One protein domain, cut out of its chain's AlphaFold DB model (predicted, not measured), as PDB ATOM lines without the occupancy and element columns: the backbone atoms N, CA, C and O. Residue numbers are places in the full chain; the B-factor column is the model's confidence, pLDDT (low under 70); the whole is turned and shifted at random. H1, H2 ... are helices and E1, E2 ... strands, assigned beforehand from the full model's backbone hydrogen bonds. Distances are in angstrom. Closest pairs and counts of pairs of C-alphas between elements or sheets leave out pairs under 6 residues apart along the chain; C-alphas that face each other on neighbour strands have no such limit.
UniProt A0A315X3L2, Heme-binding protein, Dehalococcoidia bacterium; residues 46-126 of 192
ATOM      1  N   GLU A  46      58.465  -5.708 150.716       97.69
ATOM      2  CA  GLU A  46      59.754  -6.384 150.696       97.69
ATOM      3  C   GLU A  46      60.096  -6.956 149.324       97.69
ATOM      4  O   GLU A  46      59.226  -7.251 148.504       97.69
ATOM      5  N   THR A  47      61.393  -7.113 149.095       97.50
ATOM      6  CA  THR A  47      61.963  -7.758 147.917       97.50
ATOM      7  C   THR A  47      63.204  -8.545 148.324       97.50
ATOM      8  O   THR A  47      63.828  -8.264 149.352       97.50
ATOM      9  N   PHE A  48      63.564  -9.531 147.509       96.31
ATOM     10  CA  PHE A  48      64.755 -10.349 147.695       96.31
ATOM     11  C   PHE A  48      65.698 -10.144 146.516       96.31
ATOM     12  O   PHE A  48      65.283 -10.230 145.359       96.31
ATOM     13  N   VAL A  49      66.964  -9.888 146.819       95.56
ATOM     14  CA  VAL A  49      68.008  -9.545 145.847       95.56
ATOM     15  C   VAL A  49      69.299 -10.290 146.176       95.56
ATOM     16  O   VAL A  49      69.489 -10.732 147.307       95.56
ATOM     17  N   GLN A  50      70.149 -10.481 145.173       94.19
ATOM     18  CA  GLN A  50      71.457 -11.132 145.299       94.19
ATOM     19  C   GLN A  50      72.578 -10.085 145.316       94.19
ATOM     20  O   GLN A  50      72.306  -8.896 145.144       94.19
ATOM     21  N   GLY A  51      73.813 -10.548 145.500       92.44
ATOM     22  CA  GLY A  51      75.011  -9.712 145.552       92.44
ATOM     23  C   GLY A  51      75.472  -9.453 146.981       92.44
ATOM     24  O   GLY A  51      74.877  -9.948 147.947       92.44
ATOM     25  N   ASP A  52      76.544  -8.677 147.106       92.38
ATOM     26  CA  ASP A  52      77.013  -8.201 148.408       92.38
ATOM     27  C   ASP A  52      76.041  -7.172 149.020       92.38
ATOM     28  O   ASP A  52      75.073  -6.738 148.382       92.38
ATOM     29  N   LEU A  53      76.268  -6.762 150.273       92.25
ATOM     30  CA  LEU A  53      75.377  -5.812 150.949       92.25
ATOM     31  C   LEU A  53      75.187  -4.500 150.167       92.25
ATOM     32  O   LEU A  53      74.108  -3.899 150.237       92.25
ATOM     33  N   SER A  54      76.215  -4.025 149.462       91.81
ATOM     34  CA  SER A  54      76.184  -2.761 148.726       91.81
ATOM     35  C   SER A  54      75.347  -2.885 147.452       91.81
ATOM     36  O   SER A  54      74.409  -2.103 147.255       91.81
ATOM     37  N   GLU A  55      75.628  -3.898 146.631       94.38
ATOM     38  CA  GLU A  55      74.882  -4.204 145.405       94.38
ATOM     39  C   GLU A  55      73.410  -4.483 145.721       94.38
ATOM     40  O   GLU A  55      72.506  -3.817 145.199       94.38
ATOM     41  N   ALA A  56      73.172  -5.375 146.685       95.12
ATOM     42  CA  ALA A  56      71.841  -5.729 147.147       95.12
ATOM     43  C   ALA A  56      71.081  -4.516 147.704       95.12
ATOM     44  O   ALA A  56      69.879  -4.363 147.474       95.12
ATOM     45  N   SER A  57      71.762  -3.610 148.414       94.25
ATOM     46  CA  SER A  57      71.138  -2.374 148.896       94.25
ATOM     47  C   SER A  57      70.621  -1.513 147.744       94.25
ATOM     48  O   SER A  57      69.495  -1.019 147.807       94.25
ATOM     49  N   GLY A  58      71.428  -1.314 146.702       94.94
ATOM     50  CA  GLY A  58      71.045  -0.488 145.557       94.94
ATOM     51  C   GLY A  58      69.899  -1.102 144.755       94.94
ATOM     52  O   GLY A  58      68.912  -0.423 144.453       94.94
ATOM     53  N   ASP A  59      70.004  -2.393 144.446       96.69
ATOM     54  CA  ASP A  59      69.009  -3.098 143.641       96.69
ATOM     55  C   ASP A  59      67.688  -3.288 144.385       96.69
ATOM     56  O   ASP A  59      66.623  -3.011 143.824       96.69
ATOM     57  N   GLY A  60      67.746  -3.672 145.663       96.75
ATOM     58  CA  GLY A  60      66.563  -3.773 146.511       96.75
ATOM     59  C   GLY A  60      65.832  -2.436 146.604       96.75
ATOM     60  O   GLY A  60      64.611  -2.381 146.421       96.75
ATOM     61  N   PHE A  61      66.583  -1.343 146.796       95.50
ATOM     62  CA  PHE A  61      65.988  -0.016 146.925       95.50
ATOM     63  C   PHE A  61      65.312   0.403 145.630       95.50
ATOM     64  O   PHE A  61      64.196   0.903 145.672       95.50
ATOM     65  N   ARG A  62      65.929   0.143 144.470       96.88
ATOM     66  CA  ARG A  62      65.337   0.467 143.164       96.88
ATOM     67  C   ARG A  62      63.997  -0.239 142.947       96.88
ATOM     68  O   ARG A  62      63.064   0.377 142.435       96.88
ATOM     69  N   VAL A  63      63.888  -1.507 143.350       98.06
ATOM     70  CA  VAL A  63      62.646  -2.290 143.232       98.06
ATOM     71  C   VAL A  63      61.539  -1.709 144.116       98.06
ATOM     72  O   VAL A  63      60.441  -1.436 143.627       98.06
ATOM     73  N   ILE A  64      61.832  -1.457 145.394       97.50
ATOM     74  CA  ILE A  64      60.853  -0.887 146.331       97.50
ATOM     75  C   ILE A  64      60.500   0.563 145.969       97.50
ATOM     76  O   ILE A  64      59.326   0.927 145.982       97.50
ATOM     77  N   ALA A  65      61.486   1.369 145.571       95.75
ATOM     78  CA  ALA A  65      61.290   2.732 145.086       95.75
ATOM     79  C   ALA A  65      60.352   2.754 143.871       95.75
ATOM     80  O   ALA A  65      59.435   3.569 143.807       95.75
ATOM     81  N   GLY A  66      60.527   1.820 142.931       97.81
ATOM     82  CA  GLY A  66      59.611   1.656 141.805       97.81
ATOM     83  C   GLY A  66      58.166   1.477 142.272       97.81
ATOM     84  O   GLY A  66      57.281   2.181 141.792       97.81
ATOM     85  N   TYR A  67      57.929   0.591 143.244       98.00
ATOM     86  CA  TYR A  67      56.599   0.383 143.817       98.00
ATOM     87  C   TYR A  67      56.026   1.657 144.451       98.00
ATOM     88  O   TYR A  67      54.948   2.090 144.049       98.00
ATOM     89  N   ILE A  68      56.735   2.283 145.392       96.38
ATOM     90  CA  ILE A  68      56.216   3.445 146.135       96.38
ATOM     91  C   ILE A  68      56.063   4.699 145.260       96.38
ATOM     92  O   ILE A  68      55.217   5.540 145.550       96.38
ATOM     93  N   PHE A  69      56.808   4.819 144.154       96.56
ATOM     94  CA  PHE A  69      56.698   5.950 143.224       96.56
ATOM     95  C   PHE A  69      55.768   5.709 142.023       96.56
ATOM     96  O   PHE A  69      55.708   6.558 141.131       96.56
ATOM     97  N   GLY A  70      54.999   4.613 142.016       96.06
ATOM     98  CA  GLY A  70      53.874   4.440 141.088       96.06
ATOM     99  C   GLY A  70      53.963   3.254 140.127       96.06
ATOM    100  O   GLY A  70      53.122   3.145 139.233       96.06
ATOM    101  N   ASN A  71      54.914   2.328 140.289       97.75
ATOM    102  CA  ASN A  71      54.883   1.030 139.599       97.75
ATOM    103  C   ASN A  71      53.916   0.053 140.299       97.75
ATOM    104  O   ASN A  71      54.278  -1.039 140.751       97.75
ATOM    105  N   ASN A  72      52.670   0.492 140.437       98.06
ATOM    106  CA  ASN A  72      51.605  -0.192 141.149       98.06
ATOM    107  C   ASN A  72      50.247   0.079 140.474       98.06
ATOM    108  O   ASN A  72      50.155   0.837 139.501       98.06
ATOM    109  N   VAL A  73      49.211  -0.605 140.943       97.44
ATOM    110  CA  VAL A  73      47.815  -0.396 140.554       97.44
ATOM    111  C   VAL A  73      47.078   0.105 141.789       97.44
ATOM    112  O   VAL A  73      47.047  -0.608 142.795       97.44
ATOM    113  N   SER A  74      46.503   1.307 141.738       96.31
ATOM    114  CA  SER A  74      45.701   1.805 142.860       96.31
ATOM    115  C   SER A  74      44.479   0.912 143.069       96.31
ATOM    116  O   SER A  74      43.872   0.420 142.123       96.31
ATOM    117  N   VAL A  75      44.112   0.702 144.330       94.69
ATOM    118  CA  VAL A  75      42.864   0.015 144.696       94.69
ATOM    119  C   VAL A  75      41.674   0.976 144.766       94.69
ATOM    120  O   VAL A  75      40.539   0.534 144.904       94.69
ATOM    121  N   ARG A  76      41.924   2.291 144.677       88.62
ATOM    122  CA  ARG A  76      40.910   3.351 144.783       88.62
ATOM    123  C   ARG A  76      40.380   3.829 143.424       88.62
ATOM    124  O   ARG A  76      39.479   4.661 143.399       88.62
ATOM    125  N   GLY A  77      40.920   3.331 142.309       85.44
ATOM    126  CA  GLY A  77      40.486   3.690 140.957       85.44
ATOM    127  C   GLY A  77      41.466   3.243 139.874       85.44
ATOM    128  O   GLY A  77      42.457   2.568 140.152       85.44
ATOM    129  N   ASP A  78      41.198   3.652 138.635       81.38
ATOM    130  CA  ASP A  78      42.045   3.330 137.489       81.38
ATOM    131  C   ASP A  78      43.331   4.166 137.516       81.38
ATOM    132  O   ASP A  78      43.308   5.384 137.333       81.38
ATOM    133  N   GLY A  79      44.477   3.521 137.751       93.38
ATOM    134  CA  GLY A  79      45.781   4.184 137.691       93.38
ATOM    135  C   GLY A  79      46.816   3.632 138.664       93.38
ATOM    136  O   GLY A  79      46.776   2.465 139.059       93.38
ATOM    137  N   ASN A  80      47.775   4.483 139.019       96.31
ATOM    138  CA  ASN A  80      48.798   4.230 140.027       96.31
ATOM    139  C   ASN A  80      48.699   5.245 141.174       96.31
ATOM    140  O   ASN A  80      48.013   6.260 141.073       96.31
ATOM    141  N   GLU A  81      49.384   4.958 142.275       95.50
ATOM    142  CA  GLU A  81      49.411   5.811 143.461       95.50
ATOM    143  C   GLU A  81      50.848   5.997 143.954       95.50
ATOM    144  O   GLU A  81      51.658   5.069 143.903       95.50
ATOM    145  N   LYS A  82      51.174   7.197 144.442       96.12
ATOM    146  CA  LYS A  82      52.426   7.432 145.168       96.12
ATOM    147  C   LYS A  82      52.209   7.125 146.643       96.12
ATOM    148  O   LYS A  82      51.340   7.722 147.270       96.12
ATOM    149  N   VAL A  83      53.033   6.241 147.183       96.06
ATOM    150  CA  VAL A  83      53.092   5.925 148.611       96.06
ATOM    151  C   VAL A  83      54.152   6.819 149.248       96.06
ATOM    152  O   VAL A  83      55.247   6.983 148.706       96.06
ATOM    153  N   ALA A  84      53.821   7.435 150.383       95.50
ATOM    154  CA  ALA A  84      54.755   8.292 151.103       95.50
ATOM    155  C   ALA A  84      55.994   7.509 151.570       95.50
ATOM    156  O   ALA A  84      55.909   6.332 151.923       95.50
ATOM    157  N   MET A  85      57.145   8.185 151.587       93.69
ATOM    158  CA  MET A  85      58.370   7.600 152.124       93.69
ATOM    159  C   MET A  85      58.287   7.468 153.653       93.69
ATOM    160  O   MET A  85      57.795   8.370 154.327       93.69
ATOM    161  N   THR A  86      58.851   6.392 154.191       95.56
ATOM    162  CA  THR A  86      59.095   6.137 155.610       95.56
ATOM    163  C   THR A  86      60.582   5.838 155.836       95.56
ATOM    164  O   THR A  86      61.368   5.689 154.892       95.56
ATOM    165  N   ALA A  87      60.976   5.770 157.100       95.06
ATOM    166  CA  ALA A  87      62.273   5.290 157.544       95.06
ATOM    167  C   ALA A  87      62.064   4.255 158.664       95.06
ATOM    168  O   ALA A  87      61.050   4.305 159.353       95.06
ATOM    169  N   PRO A  88      63.001   3.323 158.891       96.56
ATOM    170  CA  PRO A  88      64.208   3.076 158.110       96.56
ATOM    171  C   PRO A  88      63.951   2.239 156.844       96.56
ATOM    172  O   PRO A  88      62.927   1.573 156.703       96.56
ATOM    173  N   VAL A  89      64.943   2.218 155.949       95.12
ATOM    174  CA  VAL A  89      65.102   1.138 154.962       95.12
ATOM    175  C   VAL A  89      65.925   0.031 155.607       95.12
ATOM    176  O   VAL A  89      67.044   0.286 156.066       95.12
ATOM    177  N   THR A  90      65.403  -1.193 155.597       97.44
ATOM    178  CA  THR A  90      66.010  -2.307 156.327       97.44
ATOM    179  C   THR A  90      66.541  -3.388 155.393       97.44
ATOM    180  O   THR A  90      65.855  -3.804 154.459       97.44
ATOM    181  N   MET A  91      67.752  -3.868 155.675       97.12
ATOM    182  CA  MET A  91      68.419  -4.987 155.007       97.12
ATOM    183  C   MET A  91      68.620  -6.138 155.986       97.12
ATOM    184  O   MET A  91      69.089  -5.927 157.099       97.12
ATOM    185  N   GLU A  92      68.314  -7.356 155.562       94.75
ATOM    186  CA  GLU A  92      68.497  -8.579 156.344       94.75
ATOM    187  C   GLU A  92      69.096  -9.658 155.443       94.75
ATOM    188  O   GLU A  92      68.644  -9.831 154.309       94.75
ATOM    189  N   ALA A  93      70.091 -10.400 155.928       90.12
ATOM    190  CA  ALA A  93      70.547 -11.595 155.226       90.12
ATOM    191  C   ALA A  93      69.427 -12.651 155.252       90.12
ATOM    192  O   ALA A  93      68.972 -13.071 156.317       90.12
ATOM    193  N   GLY A  94      68.954 -13.044 154.073       78.81
ATOM    194  CA  GLY A  94      67.978 -14.108 153.870       78.81
ATOM    195  C   GLY A  94      68.640 -15.464 153.618       78.81
ATOM    196  O   GLY A  94      69.861 -15.607 153.600       78.81
ATOM    197  N   ALA A  95      67.817 -16.490 153.395       68.88
ATOM    198  CA  ALA A  95      68.307 -17.810 153.012       68.88
ATOM    199  C   ALA A  95      68.912 -17.784 151.594       68.88
ATOM    200  O   ALA A  95      68.390 -17.102 150.711       68.88
ATOM    201  N   THR A  96      69.944 -18.598 151.336       69.88
ATOM    202  CA  THR A  96      70.564 -18.796 150.002       69.88
ATOM    203  C   THR A  96      71.165 -17.529 149.374       69.88
ATOM    204  O   THR A  96      70.708 -17.107 148.313       69.88
ATOM    205  N   GLU A  97      72.158 -16.915 150.032       72.19
ATOM    206  CA  GLU A  97      72.961 -15.792 149.485       72.19
ATOM    207  C   GLU A  97      72.120 -14.635 148.916       72.19
ATOM    208  O   GLU A  97      72.455 -13.992 147.921       72.19
ATOM    209  N   ARG A  98      70.964 -14.392 149.536       89.88
ATOM    210  CA  ARG A  98      70.036 -13.335 149.150       89.88
ATOM    211  C   ARG A  98      69.817 -12.412 150.321       89.88
ATOM    212  O   ARG A  98      69.609 -12.876 151.436       89.88
ATOM    213  N   TYR A  99      69.775 -11.118 150.061       95.44
ATOM    214  CA  TYR A  99      69.320 -10.132 151.023       95.44
ATOM    215  C   TYR A  99      67.826  -9.880 150.853       95.44
ATOM    216  O   TYR A  99      67.319  -9.751 149.735       95.44
ATOM    217  N   ARG A 100      67.120  -9.765 151.977       96.25
ATOM    218  CA  ARG A 100      65.781  -9.192 152.037       96.25
ATOM    219  C   ARG A 100      65.912  -7.701 152.311       96.25
ATOM    220  O   ARG A 100      66.362  -7.314 153.389       96.25
ATOM    221  N   MET A 101      65.466  -6.875 151.371       97.00
ATOM    222  CA  MET A 101      65.197  -5.468 151.652       97.00
ATOM    223  C   MET A 101      63.727  -5.310 152.013       97.00
ATOM    224  O   MET A 101      62.866  -5.866 151.328       97.00
ATOM    225  N   HIS A 102      63.428  -4.516 153.037       96.62
ATOM    226  CA  HIS A 102      62.058  -4.109 153.304       96.62
ATOM    227  C   HIS A 102      61.927  -2.648 153.729       96.62
ATOM    228  O   HIS A 102      62.859  -2.032 154.252       96.62
ATOM    229  N   PHE A 103      60.734  -2.124 153.479       96.12
ATOM    230  CA  PHE A 103      60.317  -0.758 153.752       96.12
ATOM    231  C   PHE A 103      58.985  -0.782 154.486       96.12
ATOM    232  O   PHE A 103      58.066  -1.492 154.068       96.12
ATOM    233  N   VAL A 104      58.880  -0.029 155.576       97.44
ATOM    234  CA  VAL A 104      57.648   0.044 156.365       97.44
ATOM    235  C   VAL A 104      56.623   0.882 155.605       97.44
ATOM    236  O   VAL A 104      56.927   1.974 155.139       97.44
ATOM    237  N   MET A 105      55.408   0.377 155.429       97.75
ATOM    238  CA  MET A 105      54.337   1.150 154.801       97.75
ATOM    239  C   MET A 105      53.828   2.225 155.771       97.75
ATOM    240  O   MET A 105      53.747   1.946 156.969       97.75
ATOM    241  N   PRO A 106      53.464   3.429 155.285       97.25
ATOM    242  CA  PRO A 106      52.850   4.453 156.125       97.25
ATOM    243  C   PRO A 106      51.625   3.910 156.868       97.25
ATOM    244  O   PRO A 106      50.812   3.193 156.277       97.25
ATOM    245  N   SER A 107      51.449   4.282 158.137       95.44
ATOM    246  CA  SER A 107      50.384   3.734 159.000       95.44
ATOM    247  C   SER A 107      48.961   4.072 158.547       95.44
ATOM    248  O   SER A 107      48.004   3.467 159.025       95.44
ATOM    249  N   ALA A 108      48.807   5.004 157.603       94.50
ATOM    250  CA  ALA A 108      47.532   5.306 156.957       94.50
ATOM    251  C   ALA A 108      47.014   4.171 156.050       94.50
ATOM    252  O   ALA A 108      45.846   4.197 155.658       94.50
ATOM    253  N   TYR A 109      47.863   3.200 155.696       95.69
ATOM    254  CA  TYR A 109      47.498   2.073 154.846       95.69
ATOM    255  C   TYR A 109      47.227   0.788 155.642       95.69
ATOM    256  O   TYR A 109      47.937   0.433 156.578       95.69
ATOM    257  N   THR A 110      46.239   0.033 155.170       96.19
ATOM    258  CA  THR A 110      46.027  -1.400 155.433       96.19
ATOM    259  C   THR A 110      46.418  -2.236 154.206       96.19
ATOM    260  O   THR A 110      46.523  -1.698 153.103       96.19
ATOM    261  N   LEU A 111      46.551  -3.562 154.348       95.38
ATOM    262  CA  LEU A 111      46.837  -4.462 153.215       95.38
ATOM    263  C   LEU A 111      45.814  -4.341 152.074       95.38
ATOM    264  O   LEU A 111      46.170  -4.478 150.908       95.38
ATOM    265  N   GLU A 112      44.558  -4.060 152.408       95.44
ATOM    266  CA  GLU A 112      43.452  -3.931 151.452       95.44
ATOM    267  C   GLU A 112      43.485  -2.599 150.700       95.44
ATOM    268  O   GLU A 112      43.030  -2.513 149.561       95.44
ATOM    269  N   THR A 113      44.015  -1.557 151.345       96.12
ATOM    270  CA  THR A 113      44.073  -0.191 150.799       96.12
ATOM    271  C   THR A 113      45.395   0.121 150.098       96.12
ATOM    272  O   THR A 113      45.486   1.137 149.410       96.12
ATOM    273  N   LEU A 114      46.416  -0.726 150.261       96.88
ATOM    274  CA  LEU A 114      47.687  -0.574 149.560       96.88
ATOM    275  C   LEU A 114      47.508  -0.800 148.057       96.88
ATOM    276  O   LEU A 114      46.825  -1.745 147.649       96.88
ATOM    277  N   PRO A 115      48.170   0.006 147.209       97.56
ATOM    278  CA  PRO A 115      48.168  -0.259 145.786       97.56
ATOM    279  C   PRO A 115      48.872  -1.594 145.515       97.56
ATOM    280  O   PRO A 115      49.865  -1.946 146.161       97.56
ATOM    281  N   ARG A 116      48.367  -2.354 144.545       97.31
ATOM    282  CA  ARG A 116      48.905  -3.674 144.201       97.31
ATOM    283  C   ARG A 116      50.204  -3.511 143.408       97.31
ATOM    284  O   ARG A 116      50.196  -2.777 142.416       97.31
ATOM    285  N   PRO A 117      51.315  -4.161 143.788       98.00
ATOM    286  CA  PRO A 117      52.553  -4.055 143.026       98.00
ATOM    287  C   PRO A 117      52.396  -4.597 141.600       98.00
ATOM    288  O   PRO A 117      51.732  -5.612 141.391       98.00
ATOM    289  N   ARG A 118      53.025  -3.941 140.617       98.00
ATOM    290  CA  ARG A 118      53.145  -4.483 139.247       98.00
ATOM    291  C   ARG A 118      54.365  -5.386 139.087       98.00
ATOM    292  O   ARG A 118      54.350  -6.305 138.276       98.00
ATOM    293  N   ASP A 119      55.420  -5.116 139.849       98.12
ATOM    294  CA  ASP A 119      56.616  -5.952 139.893       98.12
ATOM    295  C   ASP A 119      56.388  -7.131 140.847       98.12
ATOM    296  O   ASP A 119      56.222  -6.938 142.051       98.12
ATOM    297  N   ALA A 120      56.409  -8.353 140.314       97.50
ATOM    298  CA  ALA A 120      56.181  -9.579 141.081       97.50
ATOM    299  C   ALA A 120      57.255  -9.858 142.155       97.50
ATOM    300  O   ALA A 120      57.061 -10.725 143.012       97.50
ATOM    301  N   ARG A 121      58.392  -9.148 142.126       97.50
ATOM    302  CA  ARG A 121      59.421  -9.226 143.175       97.50
ATOM    303  C   ARG A 121      59.004  -8.507 144.455       97.50
ATOM    304  O   ARG A 121      59.519  -8.848 145.517       97.50
ATOM    305  N   VAL A 122      58.085  -7.545 144.364       98.44
ATOM    306  CA  VAL A 122      57.575  -6.800 145.519       98.44
ATOM    307  C   VAL A 122      56.462  -7.596 146.181       98.44
ATOM    308  O   VAL A 122      55.450  -7.924 145.562       98.44
ATOM    309  N   ARG A 123      56.633  -7.875 147.470       98.06
ATOM    310  CA  ARG A 123      55.652  -8.572 148.302       98.06
ATOM    311  C   ARG A 123      55.210  -7.661 149.431       98.06
ATOM    312  O   ARG A 123      56.042  -7.033 150.076       98.06
ATOM    313  N   LEU A 124      53.907  -7.606 149.669       98.12
ATOM    314  CA  LEU A 124      53.328  -6.909 150.812       98.12
ATOM    315  C   LEU A 124      53.009  -7.942 151.884       98.12
ATOM    316  O   LEU A 124      52.381  -8.959 151.584       98.12
ATOM    317  N   ARG A 125      53.432  -7.696 153.123       96.69
ATOM    318  CA  ARG A 125      53.055  -8.553 154.250       96.69
ATOM    319  C   ARG A 125      52.988  -7.791 155.555       96.69
ATOM    320  O   ARG A 125      53.663  -6.781 155.739       96.69
ATOM    321  N   GLU A 126      52.223  -8.342 156.479       96.88
ATOM    322  CA  GLU A 126      52.188  -7.877 157.854       96.88
ATOM    323  C   GLU A 126      53.312  -8.523 158.673       96.88
ATOM    324  O   GLU A 126      53.595  -9.723 158.577       96.88
TER     325      GLU A 126
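What this domain is: This is residues 46 to 126 of the 192 residues of the protein "Heme-binding protein" of Dehalococcoidia bacterium (UniProt A0A315X3L2). One helix, H1, packs slantwise on one face of a small three-stranded antiparallel sheet, E1, E3 and E2, and makes two layers with it. The other end of this elongated body is made largely of two long links without named elements, residues 69 to 88 and 105 to 122, with the last strand, E4, beyond the E1 edge's first residue. The printed part has 81 residues, with one named helix and four named strands in the order E1, H1, E2, E3, E4; the class is mixed, though under half of the residues are in named elements. The sheet's order is E1, E3, E2. The whole is compact, with a radius of gyration of the C-alphas of 12.7 A and spans of 39 by 21 by 18 A.

How they stand to each other: Begin with E1, residues 46 to 50, an edge strand. Its antiparallel neighbour is the inner strand E3, residues 98 to 104, at 155 degrees; look at N 47 and O 101, 3.0 A apart and within hydrogen-bond range. On the other side of E3 find E2, residues 89 to 93, antiparallel at 153 degrees, with N 92 and O 100 at 2.9 A; E2 and E3 form a hairpin. H1, residues 53 to 68, is on the sheet at a height over the sheet of 7.0 A, over E1 and E3. On the local plane it stands at 33 degrees to E1, only just slantwise to the strands. Its closest C-alphas to E3 are those of Gly 60 and Met 101, 5.6 A apart. Every O i to N i+4 pair of H1 is within hydrogen-bond range. E1, H1 and E2 form a split strand-helix-strand unit, two strands that run the same way with E3 between them, and its crossover is right-handed. E4, residues 123 to 126, pairs with no named strand; its closest C-alpha to E1 is that of Arg 123, 5.2 A from that of Glu 46. H1 and E4 are apart, while E3 and E4 are near each other.

Where its parts are: Find C-alpha 46 at (59.754, -6.384, 150.696), where E1 begins its 13.7 A. From C-alpha 53 at (75.377, -5.812, 150.949), H1 runs 21.8 A to C-alpha 68. E2 measures 13.9 A and E3 19.6 A. E4 covers 10.2 A and ends at C-alpha 126, (52.188, -7.877, 157.854).

The domain as a whole: Look at Asp 52 and Gly 77 for the two C-alphas farthest apart, 39.1 A. The links H1 to E2 and E3 to E4 are long; between them, residues 72 to 73 pair antiparallel with residues 116 to 117. The printed part has no cut, and its mean pLDDT is 94.4; residues 95 to 96 are under 70.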